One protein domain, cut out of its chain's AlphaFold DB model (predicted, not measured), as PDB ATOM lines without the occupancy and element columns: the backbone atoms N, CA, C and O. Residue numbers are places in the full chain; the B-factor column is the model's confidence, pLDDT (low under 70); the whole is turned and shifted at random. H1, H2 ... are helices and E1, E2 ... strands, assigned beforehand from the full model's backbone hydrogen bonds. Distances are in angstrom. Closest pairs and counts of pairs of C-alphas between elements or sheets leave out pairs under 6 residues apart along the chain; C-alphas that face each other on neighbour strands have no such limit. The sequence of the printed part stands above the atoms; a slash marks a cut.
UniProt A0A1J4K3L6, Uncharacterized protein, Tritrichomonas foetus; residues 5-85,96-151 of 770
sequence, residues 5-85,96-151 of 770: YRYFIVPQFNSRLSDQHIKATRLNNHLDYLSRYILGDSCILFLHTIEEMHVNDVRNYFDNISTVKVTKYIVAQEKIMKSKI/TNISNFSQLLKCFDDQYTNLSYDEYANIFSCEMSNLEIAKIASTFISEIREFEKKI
ATOM      1  N   TYR A   5     207.034 187.317 253.941       81.06
ATOM      2  CA  TYR A   5     207.767 186.189 254.527       81.06
ATOM      3  C   TYR A   5     209.232 186.139 254.067       81.06
ATOM      4  O   TYR A   5     209.586 186.715 253.042       81.06
ATOM      5  N   ARG A   6     210.078 185.404 254.806       84.00
ATOM      6  CA  ARG A   6     211.500 185.164 254.459       84.00
ATOM      7  C   ARG A   6     211.823 183.755 253.964       84.00
ATOM      8  O   ARG A   6     212.911 183.529 253.443       84.00
ATOM      9  N   TYR A   7     210.921 182.796 254.173       83.12
ATOM     10  CA  TYR A   7     211.191 181.372 253.978       83.12
ATOM     11  C   TYR A   7     210.133 180.749 253.068       83.12
ATOM     12  O   TYR A   7     208.959 180.639 253.429       83.12
ATOM     13  N   PHE A   8     210.562 180.309 251.887       77.25
ATOM     14  CA  PHE A   8     209.696 179.731 250.864       77.25
ATOM     15  C   PHE A   8     210.232 178.367 250.429       77.25
ATOM     16  O   PHE A   8     211.428 178.205 250.192       77.25
ATOM     17  N   ILE A   9     209.343 177.389 250.279       74.19
ATOM     18  CA  ILE A   9     209.635 176.121 249.612       74.19
ATOM     19  C   ILE A   9     208.879 176.116 248.285       74.19
ATOM     20  O   ILE A   9     207.646 176.210 248.267       74.19
ATOM     21  N   VAL A  10     209.616 175.997 247.181       71.75
ATOM     22  CA  VAL A  10     209.080 176.041 245.816       71.75
ATOM     23  C   VAL A  10     209.186 174.641 245.188       71.75
ATOM     24  O   VAL A  10     210.272 174.229 244.769       71.75
ATOM     25  N   PRO A  11     208.099 173.849 245.141       61.69
ATOM     26  CA  PRO A  11     208.133 172.503 244.574       61.69
ATOM     27  C   PRO A  11     207.991 172.515 243.043       61.69
ATOM     28  O   PRO A  11     207.049 173.087 242.492       61.69
ATOM     29  N   GLN A  12     208.875 171.793 242.358       61.03
ATOM     30  CA  GLN A  12     208.804 171.521 240.924       61.03
ATOM     31  C   GLN A  12     208.510 170.036 240.686       61.03
ATOM     32  O   GLN A  12     209.054 169.160 241.350       61.03
ATOM     33  N   PHE A  13     207.644 169.732 239.720       48.91
ATOM     34  CA  PHE A  13     207.255 168.356 239.411       48.91
ATOM     35  C   PHE A  13     207.706 167.988 237.997       48.91
ATOM     36  O   PHE A  13     206.958 168.162 237.035       48.91
ATOM     37  N   ASN A  14     208.937 167.486 237.868       51.78
ATOM     38  CA  ASN A  14     209.437 166.957 236.604       51.78
ATOM     39  C   ASN A  14     209.227 165.439 236.536       51.78
ATOM     40  O   ASN A  14     209.994 164.661 237.096       51.78
ATOM     41  N   SER A  15     208.199 165.003 235.809       45.06
ATOM     42  CA  SER A  15     207.861 163.584 235.648       45.06
ATOM     43  C   SER A  15     208.709 162.843 234.598       45.06
ATOM     44  O   SER A  15     208.291 161.782 234.137       45.06
ATOM     45  N   ARG A  16     209.830 163.420 234.134       46.75
ATOM     46  CA  ARG A  16     210.642 162.886 233.019       46.75
ATOM     47  C   ARG A  16     212.046 162.415 233.407       46.75
ATOM     48  O   ARG A  16     212.705 161.800 232.574       46.75
ATOM     49  N   LEU A  17     212.507 162.689 234.627       50.72
ATOM     50  CA  LEU A  17     213.841 162.298 235.093       50.72
ATOM     51  C   LEU A  17     213.778 161.071 236.001       50.72
ATOM     52  O   LEU A  17     212.868 160.934 236.814       50.72
ATOM     53  N   SER A  18     214.777 160.198 235.878       51.97
ATOM     54  CA  SER A  18     215.000 159.083 236.798       51.97
ATOM     55  C   SER A  18     216.055 159.438 237.848       51.97
ATOM     56  O   SER A  18     216.966 160.231 237.589       51.97
ATOM     57  N   ASP A  19     215.994 158.785 239.010       47.12
ATOM     58  CA  ASP A  19     216.954 158.932 240.114       47.12
ATOM     59  C   ASP A  19     218.425 158.828 239.684       47.12
ATOM     60  O   ASP A  19     219.302 159.435 240.298       47.12
ATOM     61  N   GLN A  20     218.710 158.034 238.648       48.53
ATOM     62  CA  GLN A  20     220.059 157.849 238.109       48.53
ATOM     63  C   GLN A  20     220.575 159.105 237.396       48.53
ATOM     64  O   GLN A  20     221.756 159.421 237.517       48.53
ATOM     65  N   HIS A  21     219.705 159.847 236.703       47.97
ATOM     66  CA  HIS A  21     220.075 161.092 236.026       47.97
ATOM     67  C   HIS A  21     220.396 162.198 237.040       47.97
ATOM     68  O   HIS A  21     221.448 162.828 236.961       47.97
ATOM     69  N   ILE A  22     219.536 162.363 238.053       49.25
ATOM     70  CA  ILE A  22     219.669 163.396 239.096       49.25
ATOM     71  C   ILE A  22     220.984 163.243 239.882       49.25
ATOM     72  O   ILE A  22     221.598 164.247 240.252       49.25
ATOM     73  N   LYS A  23     221.424 161.993 240.107       46.56
ATOM     74  CA  LYS A  23     222.668 161.630 240.815       46.56
ATOM     75  C   LYS A  23     223.937 161.750 239.959       46.56
ATOM     76  O   LYS A  23     225.030 161.758 240.519       46.56
ATOM     77  N   ALA A  24     223.818 161.825 238.632       49.22
ATOM     78  CA  ALA A  24     224.964 161.937 237.725       49.22
ATOM     79  C   ALA A  24     225.439 163.389 237.529       49.22
ATOM     80  O   ALA A  24     226.621 163.624 237.270       49.22
ATOM     81  N   THR A  25     224.547 164.375 237.671       47.62
ATOM     82  CA  THR A  25     224.867 165.799 237.503       47.62
ATOM     83  C   THR A  25     225.659 166.336 238.698       47.62
ATOM     84  O   THR A  25     225.094 166.660 239.748       47.62
ATOM     85  N   ARG A  26     226.982 166.474 238.528       43.03
ATOM     86  CA  ARG A  26     227.826 167.268 239.435       43.03
ATOM     87  C   ARG A  26     227.467 168.751 239.323       43.03
ATOM     88  O   ARG A  26     227.227 169.248 238.227       43.03
ATOM     89  N   LEU A  27     227.442 169.428 240.466       45.84
ATOM     90  CA  LEU A  27     227.258 170.873 240.594       45.84
ATOM     91  C   LEU A  27     228.637 171.517 240.761       45.84
ATOM     92  O   LEU A  27     229.425 171.036 241.575       45.84
ATOM     93  N   ASN A  28     228.918 172.581 240.010       40.97
ATOM     94  CA  ASN A  28     230.211 173.268 240.022       40.97
ATOM     95  C   ASN A  28     230.114 174.696 240.590       40.97
ATOM     96  O   ASN A  28     231.128 175.230 241.031       40.97
ATOM     97  N   ASN A  29     228.928 175.315 240.592       43.53
ATOM     98  CA  ASN A  29     228.700 176.664 241.116       43.53
ATOM     99  C   ASN A  29     227.289 176.879 241.692       43.53
ATOM    100  O   ASN A  29     226.336 176.173 241.373       43.53
ATOM    101  N   HIS A  30     227.131 177.921 242.515       43.91
ATOM    102  CA  HIS A  30     225.854 178.263 243.160       43.91
ATOM    103  C   HIS A  30     224.739 178.650 242.163       43.91
ATOM    104  O   HIS A  30     223.563 178.390 242.414       43.91
ATOM    105  N   LEU A  31     225.100 179.207 241.001       46.56
ATOM    106  CA  LEU A  31     224.162 179.525 239.914       46.56
ATOM    107  C   LEU A  31     223.607 178.269 239.209       46.56
ATOM    108  O   LEU A  31     222.525 178.322 238.615       46.56
ATOM    109  N   ASP A  32     224.287 177.124 239.325       53.62
ATOM    110  CA  ASP A  32     223.843 175.859 238.729       53.62
ATOM    111  C   ASP A  32     222.564 175.340 239.403       53.62
ATOM    112  O   ASP A  32     221.778 174.653 238.762       53.62
ATOM    113  N   TYR A  33     222.315 175.677 240.675       54.50
ATOM    114  CA  TYR A  33     221.123 175.228 241.407       54.50
ATOM    115  C   TYR A  33     219.850 175.890 240.880       54.50
ATOM    116  O   TYR A  33     218.875 175.198 240.587       54.50
ATOM    117  N   LEU A  34     219.869 177.215 240.693       54.16
ATOM    118  CA  LEU A  34     218.747 177.925 240.074       54.16
ATOM    119  C   LEU A  34     218.569 177.470 238.617       54.16
ATOM    120  O   LEU A  34     217.448 177.249 238.178       54.16
ATOM    121  N   SER A  35     219.671 177.235 237.898       54.62
ATOM    122  CA  SER A  35     219.645 176.726 236.520       54.62
ATOM    123  C   SER A  35     219.045 175.317 236.426       54.62
ATOM    124  O   SER A  35     218.160 175.089 235.606       54.62
ATOM    125  N   ARG A  36     219.430 174.381 237.305       52.31
ATOM    126  CA  ARG A  36     218.817 173.044 237.415       52.31
ATOM    127  C   ARG A  36     217.338 173.128 237.772       52.31
ATOM    128  O   ARG A  36     216.543 172.391 237.200       52.31
ATOM    129  N   TYR A  37     216.955 174.039 238.662       55.06
ATOM    130  CA  TYR A  37     215.552 174.288 238.991       55.06
ATOM    131  C   TYR A  37     214.766 174.893 237.811       55.06
ATOM    132  O   TYR A  37     213.600 174.576 237.604       55.06
ATOM    133  N   ILE A  38     215.398 175.709 236.965       56.88
ATOM    134  CA  ILE A  38     214.784 176.203 235.725       56.88
ATOM    135  C   ILE A  38     214.612 175.065 234.702       56.88
ATOM    136  O   ILE A  38     213.557 174.954 234.075       56.88
ATOM    137  N   LEU A  39     215.621 174.199 234.567       57.09
ATOM    138  CA  LEU A  39     215.675 173.098 233.595       57.09
ATOM    139  C   LEU A  39     214.867 171.849 234.001       57.09
ATOM    140  O   LEU A  39     214.553 171.021 233.145       57.09
ATOM    141  N   GLY A  40     214.496 171.714 235.277       53.16
ATOM    142  CA  GLY A  40     213.715 170.586 235.792       53.16
ATOM    143  C   GLY A  40     214.511 169.520 236.553       53.16
ATOM    144  O   GLY A  40     213.926 168.510 236.941       53.16
ATOM    145  N   ASP A  41     215.812 169.710 236.774       51.91
ATOM    146  CA  ASP A  41     216.738 168.744 237.392       51.91
ATOM    147  C   ASP A  41     216.726 168.756 238.936       51.91
ATOM    148  O   ASP A  41     217.665 168.255 239.571       51.91
ATOM    149  N   SER A  42     215.726 169.383 239.569       55.66
ATOM    150  CA  SER A  42     215.603 169.512 241.031       55.66
ATOM    151  C   SER A  42     214.147 169.700 241.474       55.66
ATOM    152  O   SER A  42     213.516 170.700 241.159       55.66
ATOM    153  N   CYS A  43     213.605 168.754 242.246       60.41
ATOM    154  CA  CYS A  43     212.168 168.708 242.556       60.41
ATOM    155  C   CYS A  43     211.697 169.710 243.630       60.41
ATOM    156  O   CYS A  43     210.497 169.951 243.768       60.41
ATOM    157  N   ILE A  44     212.601 170.276 244.432       66.62
ATOM    158  CA  ILE A  44     212.281 171.228 245.507       66.62
ATOM    159  C   ILE A  44     213.405 172.263 245.593       66.62
ATOM    160  O   ILE A  44     214.576 171.889 245.614       66.62
ATOM    161  N   LEU A  45     213.044 173.544 245.691       72.56
ATOM    162  CA  LEU A  45     213.946 174.627 246.081       72.56
ATOM    163  C   LEU A  45     213.552 175.158 247.465       72.56
ATOM    164  O   LEU A  45     212.377 175.436 247.707       72.56
ATOM    165  N   PHE A  46     214.536 175.332 248.345       76.31
ATOM    166  CA  PHE A  46     214.398 176.047 249.615       76.31
ATOM    167  C   PHE A  46     214.996 177.450 249.443       76.31
ATOM    168  O   PHE A  46     216.161 177.576 249.068       76.31
ATOM    169  N   LEU A  47     214.203 178.496 249.676       77.88
ATOM    170  CA  LEU A  47     214.563 179.892 249.422       77.88
ATOM    171  C   LEU A  47     214.465 180.712 250.713       77.88
ATOM    172  O   LEU A  47     213.370 180.915 251.241       77.88
ATOM    173  N   HIS A  48     215.616 181.181 251.196       84.06
ATOM    174  CA  HIS A  48     215.751 182.149 252.286       84.06
ATOM    175  C   HIS A  48     216.035 183.535 251.689       84.06
ATOM    176  O   HIS A  48     216.944 183.664 250.868       84.06
ATOM    177  N   THR A  49     215.271 184.555 252.080       80.44
ATOM    178  CA  THR A  49     215.433 185.939 251.606       80.44
ATOM    179  C   THR A  49     215.885 186.857 252.743       80.44
ATOM    180  O   THR A  49     215.443 186.711 253.881       80.44
ATOM    181  N   ILE A  50     216.780 187.804 252.431       77.69
ATOM    182  CA  ILE A  50     217.380 188.735 253.408       77.69
ATOM    183  C   ILE A  50     216.302 189.621 254.051       77.69
ATOM    184  O   ILE A  50     216.282 189.826 255.265       77.69
ATOM    185  N   GLU A  51     215.382 190.114 253.225       81.62
ATOM    186  CA  GLU A  51     214.224 190.906 253.633       81.62
ATOM    187  C   GLU A  51     212.936 190.079 253.507       81.62
ATOM    188  O   GLU A  51     212.901 189.040 252.840       81.62
ATOM    189  N   GLU A  52     211.865 190.526 254.167       82.75
ATOM    190  CA  GLU A  52     210.539 189.927 254.003       82.75
ATOM    191  C   GLU A  52     209.976 190.286 252.626       82.75
ATOM    192  O   GLU A  52     209.666 191.442 252.353       82.75
ATOM    193  N   MET A  53     209.824 189.286 251.760       78.25
ATOM    194  CA  MET A  53     209.244 189.457 250.431       78.25
ATOM    195  C   MET A  53     207.755 189.127 250.447       78.25
ATOM    196  O   MET A  53     207.316 188.190 251.124       78.25
ATOM    197  N   HIS A  54     206.970 189.861 249.662       80.88
ATOM    198  CA  HIS A  54     205.566 189.532 249.456       80.88
ATOM    199  C   HIS A  54     205.445 188.239 248.632       80.88
ATOM    200  O   HIS A  54     206.196 188.040 247.672       80.88
ATOM    201  N   VAL A  55     204.480 187.361 248.943       72.62
ATOM    202  CA  VAL A  55     204.330 186.078 248.219       72.62
ATOM    203  C   VAL A  55     204.146 186.299 246.709       72.62
ATOM    204  O   VAL A  55     204.636 185.498 245.917       72.62
ATOM    205  N   ASN A  56     203.481 187.382 246.283       72.12
ATOM    206  CA  ASN A  56     203.327 187.678 244.853       72.12
ATOM    207  C   ASN A  56     204.623 188.135 244.176       72.12
ATOM    208  O   ASN A  56     204.792 187.853 242.997       72.12
ATOM    209  N   ASP A  57     205.554 188.760 244.891       73.38
ATOM    210  CA  ASP A  57     206.814 189.204 244.289       73.38
ATOM    211  C   ASP A  57     207.703 187.989 244.015       73.38
ATOM    212  O   ASP A  57     208.220 187.823 242.912       73.38
ATOM    213  N   VAL A  58     207.772 187.060 244.978       67.88
ATOM    214  CA  VAL A  58     208.426 185.755 244.791       67.88
ATOM    215  C   VAL A  58     207.753 184.955 243.670       67.88
ATOM    216  O   VAL A  58     208.458 184.358 242.863       67.88
ATOM    217  N   ARG A  59     206.417 184.980 243.546       64.12
ATOM    218  CA  ARG A  59     205.723 184.372 242.392       64.12
ATOM    219  C   ARG A  59     206.181 184.993 241.072       64.12
ATOM    220  O   ARG A  59     206.681 184.262 240.228       64.12
ATOM    221  N   ASN A  60     206.140 186.320 240.945       64.56
ATOM    222  CA  ASN A  60     206.543 187.034 239.730       64.56
ATOM    223  C   ASN A  60     207.992 186.710 239.296       64.56
ATOM    224  O   ASN A  60     208.265 186.605 238.100       64.56
ATOM    225  N   TYR A  61     208.917 186.506 240.244       65.62
ATOM    226  CA  TYR A  61     210.292 186.067 239.949       65.62
ATOM    227  C   TYR A  61     210.384 184.631 239.396       65.62
ATOM    228  O   TYR A  61     211.304 184.329 238.635       65.62
ATOM    229  N   PHE A  62     209.453 183.747 239.760       58.12
ATOM    230  CA  PHE A  62     209.465 182.317 239.423       58.12
ATOM    231  C   PHE A  62     208.423 181.911 238.358       58.12
ATOM    232  O   PHE A  62     208.532 180.818 237.800       58.12
ATOM    233  N   ASP A  63     207.459 182.770 238.014       51.47
ATOM    234  CA  ASP A  63     206.360 182.484 237.069       51.47
ATOM    235  C   ASP A  63     206.827 182.248 235.616       51.47
ATOM    236  O   ASP A  63     206.116 181.626 234.827       51.47
ATOM    237  N   ASN A  64     208.046 182.673 235.259       50.91
ATOM    238  CA  ASN A  64     208.682 182.341 233.974       50.91
ATOM    239  C   ASN A  64     209.247 180.906 233.918       50.91
ATOM    240  O   ASN A  64     209.689 180.454 232.860       50.91
ATOM    241  N   ILE A  65     209.265 180.181 235.040       51.03
ATOM    242  CA  ILE A  65     209.774 178.811 235.123       51.03
ATOM    243  C   ILE A  65     208.617 177.829 234.936       51.03
ATOM    244  O   ILE A  65     207.530 178.024 235.473       51.03
ATOM    245  N   SER A  66     208.866 176.714 234.240       46.66
ATOM    246  CA  SER A  66     207.915 175.599 234.071       46.66
ATOM    247  C   SER A  66     207.698 174.801 235.374       46.66
ATOM    248  O   SER A  66     207.960 173.600 235.453       46.66
ATOM    249  N   THR A  67     207.248 175.483 236.426       42.38
ATOM    250  CA  THR A  67     206.874 174.925 237.729       42.38
ATOM    251  C   THR A  67     205.370 174.649 237.798       42.38
ATOM    252  O   THR A  67     204.585 175.038 236.929       42.38
ATOM    253  N   VAL A  68     204.935 173.901 238.814       45.44
ATOM    254  CA  VAL A  68     203.513 173.561 238.961       45.44
ATOM    255  C   VAL A  68     202.739 174.776 239.457       45.44
ATOM    256  O   VAL A  68     203.161 175.391 240.429       45.44
ATOM    257  N   LYS A  69     201.575 175.040 238.836       46.69
ATOM    258  CA  LYS A  69     200.570 176.062 239.205       46.69
ATOM    259  C   LYS A  69     200.764 176.656 240.608       46.69
ATOM    260  O   LYS A  69     200.603 175.945 241.601       46.69
ATOM    261  N   VAL A  70     200.971 177.975 240.626       42.94
ATOM    262  CA  VAL A  70     201.155 178.970 241.710       42.94
ATOM    263  C   VAL A  70     200.512 178.690 243.089       42.94
ATOM    264  O   VAL A  70     200.943 179.224 244.111       42.94
ATOM    265  N   THR A  71     199.516 177.816 243.181       46.72
ATOM    266  CA  THR A  71     198.848 177.378 244.416       46.72
ATOM    267  C   THR A  71     199.642 176.348 245.245       46.72
ATOM    268  O   THR A  71     199.037 175.646 246.054       46.72
ATOM    269  N   LYS A  72     200.960 176.180 245.032       54.53
ATOM    270  CA  LYS A  72     201.778 175.117 245.669       54.53
ATOM    271  C   LYS A  72     203.008 175.560 246.477       54.53
ATOM    272  O   LYS A  72     203.659 174.694 247.055       54.53
ATOM    273  N   TYR A  73     203.315 176.855 246.566       62.62
ATOM    274  CA  TYR A  73     204.365 177.346 247.471       62.62
ATOM    275  C   TYR A  73     204.038 176.944 248.917       62.62
ATOM    276  O   TYR A  73     202.944 177.244 249.400       62.62
ATOM    277  N   ILE A  74     204.976 176.302 249.621       68.75
ATOM    278  CA  ILE A  74     204.876 176.156 251.079       68.75
ATOM    279  C   ILE A  74     205.661 177.311 251.684       68.75
ATOM    280  O   ILE A  74     206.889 177.301 251.731       68.75
ATOM    281  N   VAL A  75     204.926 178.330 252.108       72.00
ATOM    282  CA  VAL A  75     205.459 179.430 252.907       72.00
ATOM    283  C   VAL A  75     205.707 178.925 254.327       72.00
ATOM    284  O   VAL A  75     204.844 178.254 254.899       72.00
ATOM    285  N   ALA A  76     206.867 179.250 254.895       75.81
ATOM    286  CA  ALA A  76     207.231 178.909 256.262       75.81
ATOM    287  C   ALA A  76     207.400 180.180 257.113       75.81
ATOM    288  O   ALA A  76     207.952 181.185 256.665       75.81
ATOM    289  N   GLN A  77     206.926 180.133 258.356       82.19
ATOM    290  CA  GLN A  77     207.199 181.171 259.350       82.19
ATOM    291  C   GLN A  77     208.533 180.862 260.039       82.19
ATOM    292  O   GLN A  77     208.765 179.711 260.408       82.19
ATOM    293  N   GLU A  78     209.383 181.876 260.238       84.69
ATOM    294  CA  GLU A  78     210.659 181.710 260.945       84.69
ATOM    295  C   GLU A  78     210.435 181.089 262.328       84.69
ATOM    296  O   GLU A  78     209.673 181.615 263.149       84.69
ATOM    297  N   LYS A  79     211.124 179.984 262.617       86.94
ATOM    298  CA  LYS A  79     211.176 179.464 263.981       86.94
ATOM    299  C   LYS A  79     212.099 180.317 264.843       86.94
ATOM    300  O   LYS A  79     213.294 180.433 264.580       86.94
ATOM    301  N   ILE A  80     211.546 180.848 265.933       88.12
ATOM    302  CA  ILE A  80     212.312 181.534 266.976       88.12
ATOM    303  C   ILE A  80     213.247 180.512 267.637       88.12
ATOM    304  O   ILE A  80     212.794 179.661 268.398       88.12
ATOM    305  N   MET A  81     214.543 180.624 267.343       91.38
ATOM    306  CA  MET A  81     215.622 179.802 267.899       91.38
ATOM    307  C   MET A  81     216.637 180.696 268.615       91.38
ATOM    308  O   MET A  81     216.953 181.794 268.146       91.38
ATOM    309  N   LYS A  82     217.146 180.220 269.752       90.12
ATOM    310  CA  LYS A  82     218.144 180.873 270.616       90.12
ATOM    311  C   LYS A  82     219.432 180.053 270.742       90.12
ATOM    312  O   LYS A  82     220.472 180.627 271.057       90.12
ATOM    313  N   SER A  83     219.373 178.741 270.500       90.50
ATOM    314  CA  SER A  83     220.539 177.845 270.478       90.50
ATOM    315  C   SER A  83     220.928 177.424 269.059       90.50
ATOM    316  O   SER A  83     220.097 177.398 268.153       90.50
ATOM    317  N   LYS A  84     222.198 177.036 268.884       93.56
ATOM    318  CA  LYS A  84     222.659 176.269 267.713       93.56
ATOM    319  C   LYS A  84     222.300 174.780 267.808       93.56
ATOM    320  O   LYS A  84     222.310 174.077 266.799       93.56
ATOM    321  N   ILE A  85     222.053 174.299 269.027       93.31
ATOM    322  CA  ILE A  85     221.685 172.913 269.311       93.31
ATOM    323  C   ILE A  85     220.199 172.745 269.005       93.31
ATOM    324  O   ILE A  85     219.381 173.536 269.474       93.31
ATOM    325  N   THR A  96     214.665 157.244 260.895       87.19
ATOM    326  CA  THR A  96     215.226 156.742 262.174       87.19
ATOM    327  C   THR A  96     216.671 156.246 262.040       87.19
ATOM    328  O   THR A  96     217.405 156.162 263.021       87.19
ATOM    329  N   ASN A  97     217.126 155.957 260.817       90.50
ATOM    330  CA  ASN A  97     218.524 155.655 260.540       90.50
ATOM    331  C   ASN A  97     219.377 156.939 260.536       90.50
ATOM    332  O   ASN A  97     219.191 157.816 259.691       90.50
ATOM    333  N   ILE A  98     220.374 157.003 261.423       92.88
ATOM    334  CA  ILE A  98     221.297 158.141 261.578       92.88
ATOM    335  C   ILE A  98     222.036 158.547 260.289       92.88
ATOM    336  O   ILE A  98     222.343 159.723 260.116       92.88
ATOM    337  N   SER A  99     222.271 157.627 259.345       91.56
ATOM    338  CA  SER A  99     222.859 157.947 258.033       91.56
ATOM    339  C   SER A  99     221.877 158.699 257.127       91.56
ATOM    340  O   SER A  99     222.261 159.650 256.447       91.56
ATOM    341  N   ASN A 100     220.593 158.326 257.157       88.81
ATOM    342  CA  ASN A 100     219.541 159.025 256.416       88.81
ATOM    343  C   ASN A 100     219.290 160.412 257.031       88.81
ATOM    344  O   ASN A 100     219.170 161.398 256.308       88.81
ATOM    345  N   PHE A 101     219.281 160.509 258.366       91.81
ATOM    346  CA  PHE A 101     219.142 161.791 259.061       91.81
ATOM    347  C   PHE A 101     220.358 162.708 258.834       91.81
ATOM    348  O   PHE A 101     220.198 163.898 258.576       91.81
ATOM    349  N   SER A 102     221.575 162.150 258.817       93.62
ATOM    350  CA  SER A 102     222.803 162.863 258.431       93.62
ATOM    351  C   SER A 102     222.721 163.456 257.020       93.62
ATOM    352  O   SER A 102     223.116 164.603 256.823       93.62
ATOM    353  N   GLN A 103     222.181 162.720 256.043       88.81
ATOM    354  CA  GLN A 103     221.993 163.223 254.676       88.81
ATOM    355  C   GLN A 103     221.008 164.399 254.619       88.81
ATOM    356  O   GLN A 103     221.288 165.373 253.929       88.81
ATOM    357  N   LEU A 104     219.911 164.353 255.388       88.81
ATOM    358  CA  LEU A 104     218.971 165.474 255.511       88.81
ATOM    359  C   LEU A 104     219.625 166.713 256.146       88.81
ATOM    360  O   LEU A 104     219.427 167.823 255.658       88.81
ATOM    361  N   LEU A 105     220.421 166.541 257.206       93.06
ATOM    362  CA  LEU A 105     221.136 167.653 257.844       93.06
ATOM    363  C   LEU A 105     222.168 168.288 256.896       93.06
ATOM    364  O   LEU A 105     222.251 169.513 256.827       93.06
ATOM    365  N   LYS A 106     222.867 167.478 256.087       90.56
ATOM    366  CA  LYS A 106     223.831 167.938 255.064       90.56
ATOM    367  C   LYS A 106     223.220 168.737 253.910       90.56
ATOM    368  O   LYS A 106     223.965 169.319 253.131       90.56
ATOM    369  N   CYS A 107     221.893 168.812 253.803       83.69
ATOM    370  CA  CYS A 107     221.226 169.763 252.911       83.69
ATOM    371  C   CYS A 107     221.210 171.205 253.458       83.69
ATOM    372  O   CYS A 107     220.870 172.117 252.709       83.69
ATOM    373  N   PHE A 108     221.556 171.413 254.736       88.69
ATOM    374  CA  PHE A 108     221.531 172.716 255.413       88.69
ATOM    375  C   PHE A 108     222.865 173.085 256.076       88.69
ATOM    376  O   PHE A 108     223.205 174.264 256.122       88.69
ATOM    377  N   ASP A 109     223.610 172.099 256.585       91.88
ATOM    378  CA  ASP A 109     224.911 172.283 257.236       91.88
ATOM    379  C   ASP A 109     225.808 171.065 256.959       91.88
ATOM    380  O   ASP A 109     225.448 169.936 257.300       91.88
ATOM    381  N   ASP A 110     226.976 171.255 256.342       91.19
ATOM    382  CA  ASP A 110     227.975 170.193 256.164       91.19
ATOM    383  C   ASP A 110     228.945 170.075 257.357       91.19
ATOM    384  O   ASP A 110     229.651 169.072 257.482       91.19
ATOM    385  N   GLN A 111     228.922 171.064 258.256       93.44
ATOM    386  CA  GLN A 111     229.800 171.247 259.414       93.44
ATOM    387  C   GLN A 111     229.068 171.087 260.758       93.44
ATOM    388  O   GLN A 111     229.636 171.413 261.805       93.44
ATOM    389  N   TYR A 112     227.834 170.561 260.770       95.19
ATOM    390  CA  TYR A 112     227.164 170.219 262.027       95.19
ATOM    391  C   TYR A 112     228.014 169.221 262.832       95.19
ATOM    392  O   TYR A 112     228.695 168.343 262.292       95.19
ATOM    393  N   THR A 113     227.921 169.307 264.153       93.19
ATOM    394  CA  THR A 113     228.613 168.413 265.087       93.19
ATOM    395  C   THR A 113     227.618 167.726 266.027       93.19
ATOM    396  O   THR A 113     226.409 167.961 265.963       93.19
ATOM    397  N   ASN A 114     228.119 166.837 266.891       89.94
ATOM    398  CA  ASN A 114     227.369 166.281 268.025       89.94
ATOM    399  C   ASN A 114     226.034 165.583 267.662       89.94
ATOM    400  O   ASN A 114     225.108 165.579 268.468       89.94
ATOM    401  N   LEU A 115     225.930 164.981 266.465       94.19
ATOM    402  CA  LEU A 115     224.743 164.226 266.048       94.19
ATOM    403  C   LEU A 115     224.591 162.927 266.853       94.19
ATOM    404  O   LEU A 115     225.384 162.000 266.694       94.19
ATOM    405  N   SER A 116     223.529 162.847 267.650       92.31
ATOM    406  CA  SER A 116     223.130 161.666 268.419       92.31
ATOM    407  C   SER A 116     221.664 161.292 268.166       92.31
ATOM    408  O   SER A 116     220.873 162.103 267.676       92.31
ATOM    409  N   TYR A 117     221.311 160.047 268.494       92.56
ATOM    410  CA  TYR A 117     219.962 159.490 268.384       92.56
ATOM    411  C   TYR A 117     219.593 158.784 269.690       92.56
ATOM    412  O   TYR A 117     220.316 157.886 270.122       92.56
ATOM    413  N   ASP A 118     218.477 159.171 270.301       90.75
ATOM    414  CA  ASP A 118     217.889 158.471 271.441       90.75
ATOM    415  C   ASP A 118     216.733 157.589 270.949       90.75
ATOM    416  O   ASP A 118     215.632 158.061 270.637       90.75
ATOM    417  N   GLU A 119     217.011 156.286 270.862       87.25
ATOM    418  CA  GLU A 119     216.076 155.260 270.389       87.25
ATOM    419  C   GLU A 119     214.826 155.122 271.275       87.25
ATOM    420  O   GLU A 119     213.777 154.698 270.792       87.25
ATOM    421  N   TYR A 120     214.896 155.517 272.552       85.19
ATOM    422  CA  TYR A 120     213.808 155.340 273.519       85.19
ATOM    423  C   TYR A 120     212.732 156.422 273.422       85.19
ATOM    424  O   TYR A 120     211.611 156.232 273.903       85.19
ATOM    425  N   ALA A 121     213.072 157.556 272.814       88.00
ATOM    426  CA  ALA A 121     212.169 158.673 272.566       88.00
ATOM    427  C   ALA A 121     211.981 158.977 271.068       88.00
ATOM    428  O   ALA A 121     211.149 159.818 270.729       88.00
ATOM    429  N   ASN A 122     212.725 158.302 270.183       89.69
ATOM    430  CA  ASN A 122     212.811 158.615 268.755       89.69
ATOM    431  C   ASN A 122     213.156 160.104 268.535       89.69
ATOM    432  O   ASN A 122     212.398 160.866 267.925       89.69
ATOM    433  N   ILE A 123     214.286 160.517 269.121       92.75
ATOM    434  CA  ILE A 123     214.795 161.893 269.089       92.75
ATOM    435  C   ILE A 123     216.185 161.916 268.468       92.75
ATOM    436  O   ILE A 123     217.069 161.188 268.913       92.75
ATOM    437  N   PHE A 124     216.406 162.808 267.506       94.69
ATOM    438  CA  PHE A 124     217.756 163.215 267.108       94.69
ATOM    439  C   PHE A 124     218.138 164.517 267.810       94.69
ATOM    440  O   PHE A 124     217.290 165.387 268.014       94.69
ATOM    441  N   SER A 125     219.420 164.695 268.117       94.69
ATOM    442  CA  SER A 125     219.968 166.020 268.423       94.69
ATOM    443  C   SER A 125     221.278 166.260 267.697       94.69
ATOM    444  O   SER A 125     222.023 165.310 267.483       94.69
ATOM    445  N   CYS A 126     221.550 167.504 267.309       95.25
ATOM    446  CA  CYS A 126     222.840 167.931 266.765       95.25
ATOM    447  C   CYS A 126     223.114 169.404 267.092       95.25
ATOM    448  O   CYS A 126     222.214 170.139 267.503       95.25
ATOM    449  N   GLU A 127     224.355 169.836 266.889       94.88
ATOM    450  CA  GLU A 127     224.778 171.229 267.008       94.88
ATOM    451  C   GLU A 127     225.157 171.778 265.631       94.88
ATOM    452  O   GLU A 127     226.108 171.305 265.008       94.88
ATOM    453  N   MET A 128     224.411 172.775 265.153       96.38
ATOM    454  CA  MET A 128     224.707 173.462 263.894       96.38
ATOM    455  C   MET A 128     225.925 174.380 264.041       96.38
ATOM    456  O   MET A 128     226.201 174.916 265.116       96.38
ATOM    457  N   SER A 129     226.628 174.631 262.940       94.38
ATOM    458  CA  SER A 129     227.797 175.515 262.881       94.38
ATOM    459  C   SER A 129     227.483 176.945 263.357       94.38
ATOM    460  O   SER A 129     228.285 177.560 264.072       94.38
ATOM    461  N   ASN A 130     226.291 177.478 263.055       94.06
ATOM    462  CA  ASN A 130     225.824 178.781 263.537       94.06
ATOM    463  C   ASN A 130     224.295 178.854 263.774       94.06
ATOM    464  O   ASN A 130     223.536 177.958 263.411       94.06
ATOM    465  N   LEU A 131     223.851 179.936 264.431       92.31
ATOM    466  CA  LEU A 131     222.453 180.141 264.844       92.31
ATOM    467  C   LEU A 131     221.510 180.447 263.665       92.31
ATOM    468  O   LEU A 131     220.331 180.109 263.722       92.31
ATOM    469  N   GLU A 132     222.008 181.072 262.600       91.06
ATOM    470  CA  GLU A 132     221.215 181.371 261.405       91.06
ATOM    471  C   GLU A 132     220.901 180.086 260.631       91.06
ATOM    472  O   GLU A 132     219.744 179.825 260.311       91.06
ATOM    473  N   ILE A 133     221.891 179.207 260.461       93.00
ATOM    474  CA  ILE A 133     221.691 177.863 259.906       93.00
ATOM    475  C   ILE A 133     220.738 177.040 260.786       93.00
ATOM    476  O   ILE A 133     219.850 176.374 260.256       93.00
ATOM    477  N   ALA A 134     220.814 177.150 262.119       95.25
ATOM    478  CA  ALA A 134     219.841 176.512 263.012       95.25
ATOM    479  C   ALA A 134     218.399 177.026 262.802       95.25
ATOM    480  O   ALA A 134     217.459 176.225 262.784       95.25
ATOM    481  N   LYS A 135     218.198 178.330 262.569       93.50
ATOM    482  CA  LYS A 135     216.889 178.899 262.184       93.50
ATOM    483  C   LYS A 135     216.414 178.393 260.821       93.50
ATOM    484  O   LYS A 135     215.276 177.937 260.714       93.50
ATOM    485  N   ILE A 136     217.277 178.431 259.804       90.94
ATOM    486  CA  ILE A 136     216.990 177.981 258.431       90.94
ATOM    487  C   ILE A 136     216.581 176.501 258.434       90.94
ATOM    488  O   ILE A 136     215.487 176.154 257.985       90.94
ATOM    489  N   ALA A 137     217.421 175.632 259.003       92.81
ATOM    490  CA  ALA A 137     217.191 174.194 259.065       92.81
ATOM    491  C   ALA A 137     215.943 173.850 259.889       92.81
ATOM    492  O   ALA A 137     215.097 173.081 259.436       92.81
ATOM    493  N   SER A 138     215.775 174.443 261.079       93.62
ATOM    494  CA  SER A 138     214.598 174.167 261.914       93.62
ATOM    495  C   SER A 138     213.293 174.655 261.275       93.62
ATOM    496  O   SER A 138     212.266 173.988 261.421       93.62
ATOM    497  N   THR A 139     213.321 175.760 260.525       90.31
ATOM    498  CA  THR A 139     212.172 176.272 259.765       90.31
ATOM    499  C   THR A 139     211.826 175.338 258.602       90.31
ATOM    500  O   THR A 139     210.702 174.841 258.532       90.31
ATOM    501  N   PHE A 140     212.787 175.014 257.731       89.19
ATOM    502  CA  PHE A 140     212.521 174.217 256.530       89.19
ATOM    503  C   PHE A 140     212.284 172.727 256.794       89.19
ATOM    504  O   PHE A 140     211.326 172.181 256.247       89.19
ATOM    505  N   ILE A 141     213.080 172.068 257.648       88.94
ATOM    506  CA  ILE A 141     212.903 170.632 257.958       88.94
ATOM    507  C   ILE A 141     211.526 170.381 258.585       88.94
ATOM    508  O   ILE A 141     210.893 169.363 258.302       88.94
ATOM    509  N   SER A 142     211.022 171.333 259.382       87.56
ATOM    510  CA  SER A 142     209.673 171.239 259.947       87.56
ATOM    511  C   SER A 142     208.593 171.169 258.865       87.56
ATOM    512  O   SER A 142     207.625 170.444 259.048       87.56
ATOM    513  N   GLU A 143     208.722 171.884 257.744       83.06
ATOM    514  CA  GLU A 143     207.691 171.935 256.693       83.06
ATOM    515  C   GLU A 143     207.804 170.835 255.619       83.06
ATOM    516  O   GLU A 143     207.038 170.853 254.653       83.06
ATOM    517  N   ILE A 144     208.689 169.841 255.774       77.31
ATOM    518  CA  ILE A 144     208.785 168.713 254.831       77.31
ATOM    519  C   ILE A 144     207.552 167.801 254.966       77.31
ATOM    520  O   ILE A 144     207.407 167.045 255.926       77.31
ATOM    521  N   ARG A 145     206.660 167.858 253.966       67.12
ATOM    522  CA  ARG A 145     205.371 167.130 253.928       67.12
ATOM    523  C   ARG A 145     205.420 165.750 253.262       67.12
ATOM    524  O   ARG A 145     204.373 165.163 253.023       67.12
ATOM    525  N   GLU A 146     206.606 165.231 252.941       63.25
ATOM    526  CA  GLU A 146     206.764 163.888 252.346       63.25
ATOM    527  C   GLU A 146     206.427 162.756 253.339       63.25
ATOM    528  O   GLU A 146     206.222 161.603 252.961       63.25
ATOM    529  N   PHE A 147     206.349 163.086 254.629       62.94
ATOM    530  CA  PHE A 147     206.133 162.139 255.710       62.94
ATOM    531  C   PHE A 147     204.749 162.303 256.341       62.94
ATOM    532  O   PHE A 147     204.298 163.418 256.595       62.94
ATOM    533  N   GLU A 148     204.122 161.181 256.704       65.81
ATOM    534  CA  GLU A 148     202.850 161.133 257.450       65.81
ATOM    535  C   GLU A 148     202.912 161.875 258.799       65.81
ATOM    536  O   GLU A 148     201.898 162.309 259.344       65.81
ATOM    537  N   LYS A 149     204.126 162.025 259.340       70.69
ATOM    538  CA  LYS A 149     204.436 162.711 260.591       70.69
ATOM    539  C   LYS A 149     205.351 163.899 260.310       70.69
ATOM    540  O   LYS A 149     206.502 163.727 259.918       70.69
ATOM    541  N   LYS A 150     204.833 165.109 260.546       82.88
ATOM    542  CA  LYS A 150     205.599 166.360 260.482       82.88
ATOM    543  C   LYS A 150     206.691 166.349 261.560       82.88
ATOM    544  O   LYS A 150     206.355 166.231 262.743       82.88
ATOM    545  N   ILE A 151     207.959 166.477 261.164       90.44
ATOM    546  CA  ILE A 151     209.090 166.570 262.102       90.44
ATOM    547  C   ILE A 151     208.903 167.824 262.962       90.44
ATOM    548  O   ILE A 151     208.597 168.904 262.453       90.44
TER     549      ILE A 151
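AT A GLANCE: This is residues 5 to 85 and 96 to 151 of the 770 residues of an uncharacterized protein of Tritrichomonas foetus (UniProt A0A1J4K3L6). Two lobes: one is a strongly twisted three-strand sheet, E2 E1 E3, with H3 over it; the other is the strand hairpin E4 and E5 with H4 over one face of it, and H5 sits between the lobes, grazing the three-strand sheet. H2 grazes that sheet too, while H1 lies well away on the long excursion between E1 and E2. The printed part has 137 residues, with five named helices and five named strands in the order E1 H1 H2 E2 H3 E3 H4 E4 E5 H5; both sheets are antiparallel and the class is mixed, helices and strands. The whole is compact, with a radius of gyration of the C-alphas of 16.2 A and spans of 46 by 37 by 32 A.

IN THESE COORDINATES: Find C-alpha 5 at (207.767, 186.189, 254.527); from there E1, residues 5 to 11, runs 16.9 A. Beside it look for E2, residues 44 to 54, 19.9 A long, which bends by 116 degrees at residue 51, and E3, residues 74 to 76. Between E1 and E2 come H1, residues 19 to 24, and H2, residues 31 to 39; H3 is residues 55 to 62. Beyond the cut, find H4, residues 98 to 105, from C-alpha 98 at (221.297, 158.141, 261.578). Then follow E4, residues 113 to 118, 15.9 A, E5, residues 123 to 127, 13.8 A, and H5, residues 131 to 142, 16.3 A, ending at C-alpha 142 at (209.673, 171.239, 259.947).

HOW THE PARTS SIT: Start at inner strand E1: N 8 and O 47 of E2 are 2.9 A apart, and N 9 and O 74 of E3 are 2.9 A apart, both within hydrogen-bond range. E2, H3 and E3 form a split strand-helix-strand unit, two strands running the same way with E1 between them, and its crossover is right-handed. H3 is on the sheet at a height of 9.9 A, over E1 and only just not over E3, on which 2 of its C-alphas fall. H5 only grazes this sheet; its closest C-alphas to E3 are those of Thr 139 and Ala 76, 6.6 A apart. H4 and H5 are close but not clearly touching, with the C-alphas of Leu 105 and Ala 137 7.7 A apart. In the hairpin E4 and E5, N 116 and O 125 are 2.9 A apart. Every O i to N i+4 pair is within hydrogen-bond range in H1, H2, H3 and H4, and 7 of 8 are in H5.

THE WHOLE: The C-alphas farthest apart, those of Asn 64 and Tyr 120, are 48.2 A apart. Residues 86 to 95 are not printed, and C-alphas 85 and 96 are 18.8 A apart across the cut. The link from H3 to E3 is long. Confidence is under 70 at residues 11 to 44, 58 to 74 and 145 to 148.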